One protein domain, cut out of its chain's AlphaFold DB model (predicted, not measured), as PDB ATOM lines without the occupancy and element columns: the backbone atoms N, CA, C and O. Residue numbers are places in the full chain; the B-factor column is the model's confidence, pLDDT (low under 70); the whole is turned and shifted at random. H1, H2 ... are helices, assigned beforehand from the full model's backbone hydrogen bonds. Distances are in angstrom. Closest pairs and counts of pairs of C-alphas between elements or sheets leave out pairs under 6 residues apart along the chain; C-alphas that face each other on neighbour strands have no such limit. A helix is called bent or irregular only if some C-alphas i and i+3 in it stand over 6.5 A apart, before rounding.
ATOM      1  N   TYR A   2     -44.446  11.220   1.651       84.06
ATOM      2  CA  TYR A   2     -44.824  10.626   2.949       84.06
ATOM      3  C   TYR A   2     -45.309  11.631   4.004       84.06
ATOM      4  O   TYR A   2     -46.387  11.447   4.551       84.06
ATOM      5  N   ILE A   3     -44.565  12.719   4.242       88.81
ATOM      6  CA  ILE A   3     -44.939  13.743   5.237       88.81
ATOM      7  C   ILE A   3     -46.329  14.315   4.937       88.81
ATOM      8  O   ILE A   3     -47.181  14.341   5.814       88.81
ATOM      9  N   LEU A   4     -46.573  14.720   3.688       89.38
ATOM     10  CA  LEU A   4     -47.861  15.271   3.255       89.38
ATOM     11  C   LEU A   4     -48.999  14.257   3.444       89.38
ATOM     12  O   LEU A   4     -50.050  14.611   3.962       89.38
ATOM     13  N   CYS A   5     -48.755  12.982   3.122       88.81
ATOM     14  CA  CYS A   5     -49.718  11.901   3.343       88.81
ATOM     15  C   CYS A   5     -50.043  11.689   4.833       88.81
ATOM     16  O   CYS A   5     -51.207  11.577   5.220       88.81
ATOM     17  N   VAL A   6     -49.017  11.642   5.691       90.81
ATOM     18  CA  VAL A   6     -49.198  11.452   7.138       90.81
ATOM     19  C   VAL A   6     -49.896  12.659   7.762       90.81
ATOM     20  O   VAL A   6     -50.679  12.508   8.693       90.81
ATOM     21  N   ARG A   7     -49.666  13.853   7.210       88.88
ATOM     22  CA  ARG A   7     -50.318  15.095   7.628       88.88
ATOM     23  C   ARG A   7     -51.706  15.319   7.013       88.88
ATOM     24  O   ARG A   7     -52.279  16.366   7.285       88.88
ATOM     25  N   ASP A   8     -52.228  14.345   6.265       88.38
ATOM     26  CA  ASP A   8     -53.556  14.368   5.634       88.38
ATOM     27  C   ASP A   8     -53.763  15.575   4.706       88.38
ATOM     28  O   ASP A   8     -54.834  16.169   4.657       88.38
ATOM     29  N   TYR A   9     -52.707  15.967   3.983       89.00
ATOM     30  CA  TYR A   9     -52.819  17.033   2.993       89.00
ATOM     31  C   TYR A   9     -53.698  16.592   1.827       89.00
ATOM     32  O   TYR A   9     -53.442  15.567   1.190       89.00
ATOM     33  N   GLU A  10     -54.669  17.437   1.501       82.69
ATOM     34  CA  GLU A  10     -55.405  17.362   0.250       82.69
ATOM     35  C   GLU A  10     -54.541  17.939  -0.878       82.69
ATOM     36  O   GLU A  10     -54.072  19.079  -0.825       82.69
ATOM     37  N   PHE A  11     -54.283  17.127  -1.901       77.00
ATOM     38  CA  PHE A  11     -53.563  17.578  -3.082       77.00
ATOM     39  C   PHE A  11     -54.560  18.117  -4.102       77.00
ATOM     40  O   PHE A  11     -55.197  17.348  -4.817       77.00
ATOM     41  N   PRO A  32     -24.136   3.582 -14.795       92.38
ATOM     42  CA  PRO A  32     -23.528   2.987 -13.610       92.38
ATOM     43  C   PRO A  32     -22.993   4.013 -12.604       92.38
ATOM     44  O   PRO A  32     -22.931   3.726 -11.407       92.38
ATOM     45  N   MET A  33     -22.573   5.197 -13.065       93.75
ATOM     46  CA  MET A  33     -22.079   6.254 -12.185       93.75
ATOM     47  C   MET A  33     -23.240   6.859 -11.402       93.75
ATOM     48  O   MET A  33     -23.174   6.962 -10.173       93.75
ATOM     49  N   ARG A  34     -24.334   7.177 -12.097       93.00
ATOM     50  CA  ARG A  34     -25.572   7.636 -11.465       93.00
ATOM     51  C   ARG A  34     -26.135   6.586 -10.505       93.00
ATOM     52  O   ARG A  34     -26.499   6.936  -9.385       93.00
ATOM     53  N   ASP A  35     -26.176   5.319 -10.905       94.06
ATOM     54  CA  ASP A  35     -26.753   4.236 -10.102       94.06
ATOM     55  C   ASP A  35     -26.017   4.064  -8.764       94.06
ATOM     56  O   ASP A  35     -26.655   3.892  -7.724       94.06
ATOM     57  N   LYS A  36     -24.683   4.200  -8.750       95.81
ATOM     58  CA  LYS A  36     -23.883   4.187  -7.511       95.81
ATOM     59  C   LYS A  36     -24.259   5.324  -6.560       95.81
ATOM     60  O   LYS A  36     -24.401   5.102  -5.356       95.81
ATOM     61  N   VAL A  37     -24.425   6.537  -7.087       96.06
ATOM     62  CA  VAL A  37     -24.809   7.711  -6.285       96.06
ATOM     63  C   VAL A  37     -26.216   7.529  -5.717       96.06
ATOM     64  O   VAL A  37     -26.427   7.706  -4.516       96.06
ATOM     65  N   VAL A  38     -27.157   7.088  -6.555       95.31
ATOM     66  CA  VAL A  38     -28.542   6.806  -6.159       95.31
ATOM     67  C   VAL A  38     -28.598   5.718  -5.088       95.31
ATOM     68  O   VAL A  38     -29.325   5.867  -4.109       95.31
ATOM     69  N   ALA A  39     -27.802   4.653  -5.209       96.00
ATOM     70  CA  ALA A  39     -27.738   3.599  -4.201       96.00
ATOM     71  C   ALA A  39     -27.293   4.144  -2.834       96.00
ATOM     72  O   ALA A  39     -27.954   3.888  -1.826       96.00
ATOM     73  N   LYS A  40     -26.229   4.958  -2.794       96.69
ATOM     74  CA  LYS A  40     -25.753   5.591  -1.552       96.69
ATOM     75  C   LYS A  40     -26.822   6.495  -0.933       96.69
ATOM     76  O   LYS A  40     -27.047   6.448   0.277       96.69
ATOM     77  N   GLN A  41     -27.500   7.288  -1.759       96.12
ATOM     78  CA  GLN A  41     -28.571   8.173  -1.311       96.12
ATOM     79  C   GLN A  41     -29.770   7.384  -0.769       96.12
ATOM     80  O   GLN A  41     -30.268   7.694   0.310       96.12
ATOM     81  N   ASN A  42     -30.182   6.313  -1.448       94.94
ATOM     82  CA  ASN A  42     -31.270   5.441  -1.002       94.94
ATOM     83  C   ASN A  42     -30.958   4.761   0.335       94.94
ATOM     84  O   ASN A  42     -31.844   4.648   1.184       94.94
ATOM     85  N   THR A  43     -29.706   4.360   0.559       96.69
ATOM     86  CA  THR A  43     -29.269   3.829   1.856       96.69
ATOM     87  C   THR A  43     -29.419   4.873   2.960       96.69
ATOM     88  O   THR A  43     -29.959   4.561   4.020       96.69
ATOM     89  N   ALA A  44     -29.011   6.123   2.719       95.38
ATOM     90  CA  ALA A  44     -29.161   7.203   3.697       95.38
ATOM     91  C   ALA A  44     -30.638   7.537   3.971       95.38
ATOM     92  O   ALA A  44     -31.029   7.694   5.127       95.38
ATOM     93  N   ILE A  45     -31.471   7.564   2.923       92.75
ATOM     94  CA  ILE A  45     -32.917   7.772   3.051       92.75
ATOM     95  C   ILE A  45     -33.519   6.697   3.958       92.75
ATOM     96  O   ILE A  45     -34.180   7.018   4.941       92.75
ATOM     97  N   ARG A  46     -33.255   5.418   3.670       92.38
ATOM     98  CA  ARG A  46     -33.863   4.297   4.402       92.38
ATOM     99  C   ARG A  46     -33.373   4.164   5.839       92.38
ATOM    100  O   ARG A  46     -34.167   3.810   6.701       92.38
ATOM    101  N   SER A  47     -32.089   4.418   6.083       95.50
ATOM    102  CA  SER A  47     -31.478   4.188   7.399       95.50
ATOM    103  C   SER A  47     -31.581   5.374   8.356       95.50
ATOM    104  O   SER A  47     -31.565   5.148   9.560       95.50
ATOM    105  N   LYS A  48     -31.691   6.612   7.854       95.19
ATOM    106  CA  LYS A  48     -31.718   7.821   8.697       95.19
ATOM    107  C   LYS A  48     -33.003   8.622   8.535       95.19
ATOM    108  O   LYS A  48     -33.770   8.767   9.479       95.19
ATOM    109  N   ILE A  49     -33.283   9.055   7.307       92.19
ATOM    110  CA  ILE A  49     -34.367  10.010   7.032       92.19
ATOM    111  C   ILE A  49     -35.740   9.392   7.321       92.19
ATOM    112  O   ILE A  49     -36.582  10.016   7.959       92.19
ATOM    113  N   LEU A  50     -35.986   8.156   6.872       90.25
ATOM    114  CA  LEU A  50     -37.283   7.506   7.068       90.25
ATOM    115  C   LEU A  50     -37.608   7.224   8.543       90.25
ATOM    116  O   LEU A  50     -38.735   7.525   8.942       90.25
ATOM    117  N   PRO A  51     -36.692   6.672   9.363       92.75
ATOM    118  CA  PRO A  51     -36.910   6.561  10.803       92.75
ATOM    119  C   PRO A  51     -37.210   7.907  11.463       92.75
ATOM    120  O   PRO A  51     -38.200   8.014  12.180       92.75
ATOM    121  N   GLU A  52     -36.423   8.945  11.167       93.38
ATOM    122  CA  GLU A  52     -36.632  10.286  11.724       93.38
ATOM    123  C   GLU A  52     -38.007  10.849  11.350       93.38
ATOM    124  O   GLU A  52     -38.729  11.357  12.206       93.38
ATOM    125  N   TYR A  53     -38.431  10.692  10.094       91.19
ATOM    126  CA  TYR A  53     -39.750  11.142   9.650       91.19
ATOM    127  C   TYR A  53     -40.886  10.410  10.362       91.19
ATOM    128  O   TYR A  53     -41.881  11.040  10.713       91.19
ATOM    129  N   LYS A  54     -40.743   9.103  10.608       90.81
ATOM    130  CA  LYS A  54     -41.728   8.338  11.384       90.81
ATOM    131  C   LYS A  54     -41.781   8.794  12.840       90.81
ATOM    132  O   LYS A  54     -42.868   8.839  13.403       90.81
ATOM    133  N   THR A  55     -40.643   9.157  13.431       93.12
ATOM    134  CA  THR A  55     -40.585   9.697  14.797       93.12
ATOM    135  C   THR A  55     -41.251  11.070  14.892       93.12
ATOM    136  O   THR A  55     -42.029  11.304  15.807       93.12
ATOM    137  N   ILE A  56     -40.975  11.972  13.944       92.50
ATOM    138  CA  ILE A  56     -41.463  13.361  13.983       92.50
ATOM    139  C   ILE A  56     -42.945  13.454  13.599       92.50
ATOM    140  O   ILE A  56     -43.700  14.198  14.220       92.50
ATOM    141  N   PHE A  57     -43.366  12.730  12.559       90.62
ATOM    142  CA  PHE A  57     -44.703  12.883  11.973       90.62
ATOM    143  C   PHE A  57     -45.650  11.723  12.288       90.62
ATOM    144  O   PHE A  57     -46.850  11.848  12.061       90.62
ATOM    145  N   GLY A  58     -45.142  10.611  12.822       89.81
ATOM    146  CA  GLY A  58     -45.919   9.401  13.069       89.81
ATOM    147  C   GLY A  58     -46.025   8.488  11.846       89.81
ATOM    148  O   GLY A  58     -45.358   8.668  10.823       89.81
ATOM    149  N   VAL A  59     -46.871   7.462  11.967       90.75
ATOM    150  CA  VAL A  59     -47.074   6.431  10.941       90.75
ATOM    151  C   VAL A  59     -48.562   6.288  10.647       90.75
ATOM    152  O   VAL A  59     -49.368   6.115  11.558       90.75
ATOM    153  N   ARG A  60     -48.930   6.290   9.363       89.12
ATOM    154  CA  ARG A  60     -50.291   6.008   8.885       89.12
ATOM    155  C   ARG A  60     -50.237   4.855   7.890       89.12
ATOM    156  O   ARG A  60     -49.431   4.892   6.966       89.12
ATOM    157  N   LYS A  61     -51.080   3.830   8.074       87.25
ATOM    158  CA  LYS A  61     -51.038   2.577   7.287       87.25
ATOM    159  C   LYS A  61     -51.193   2.788   5.776       87.25
ATOM    160  O   LYS A  61     -50.648   2.011   5.007       87.25
ATOM    161  N   SER A  62     -51.912   3.830   5.361       86.31
ATOM    162  CA  SER A  62     -52.108   4.182   3.950       86.31
ATOM    163  C   SER A  62     -50.931   4.944   3.326       86.31
ATOM    164  O   SER A  62     -50.907   5.118   2.112       86.31
ATOM    165  N   CYS A  63     -49.956   5.399   4.121       86.94
ATOM    166  CA  CYS A  63     -48.818   6.177   3.637       86.94
ATOM    167  C   CYS A  63     -47.593   5.288   3.408       86.94
ATOM    168  O   CYS A  63     -47.123   4.612   4.325       86.94
ATOM    169  N   VAL A  64     -47.045   5.338   2.192       82.19
ATOM    170  CA  VAL A  64     -45.911   4.513   1.746       82.19
ATOM    171  C   VAL A  64     -44.860   5.398   1.056       82.19
ATOM    172  O   VAL A  64     -45.179   6.505   0.612       82.19
ATOM    173  N   ILE A  65     -43.602   4.942   1.035       71.75
ATOM    174  CA  ILE A  65     -42.466   5.562   0.326       71.75
ATOM    175  C   ILE A  65     -42.134   4.765  -0.922       71.75
ATOM    176  O   ILE A  65     -42.050   3.524  -0.792       71.75
TER     177      ILE A  65
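This is residues 2 to 11 and 32 to 65 of the 65 residues of an uncharacterized protein of Portunus trituberculatus (UniProt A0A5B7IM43). One long bent helix, H2, makes the length of this model: its first part, residues 32 to 45, sticks out free, and at its other end is a small head made of the short helix H1 and the last residues, 58 to 65, which fold back. The printed part has 44 residues, with two named helices, H1 then H2 along the chain, and no named strand. The class is all helix. The whole is loose, with a radius of gyration of the C-alphas of 13.0 A, and elongated, spanning 37 by 23 by 14 A.

H2 spans residues 32 to 57 and by its hydrogen bonds was assigned as one helix, but it is bent: C-alphas 47 and 50 are 6.7 A apart. Its arm H2a, residues 32 to 47, begins with C-alpha 32 at (-23.528, 2.987, -13.610) and is 22.5 A long from first to last C-alpha. Its arm H2b, residues 50 to 57, is 10.4 A long and ends with C-alpha 57 at (-44.703, 12.883, 11.973). H1, residues 2 to 6, is 6.1 A long and begins with C-alpha 2 at (-44.824, 10.626, 2.949).

H2a and H2b stand at a steep tilt of 44 degrees. H2b and H1 only just touch, with 3 pairs of C-alphas within 8 A; their closest C-alphas, those of Phe 57 and Val 6, are 6.8 A apart. H1 and H2a are apart. In H1, H2a and H2b every O i to N i+4 pair is within hydrogen-bond range.

The two C-alphas farthest apart, those of Glu 10 and Pro 32, are 37.6 A apart. Without residues 32 to 45, which stand free, the body has 30 residues and spans 28 by 15 by 15 A. Residues 12 to 31 are cut out, and C-alphas 11 and 32 are 35.0 A apart across the cut; the link from H1 to H2 is the link across it. The first and last printed C-alphas, those of Tyr 2 and Ile 65, are 6.2 A apart. The mean pLDDT of the printed part is 90.7, and no printed residue is under 70.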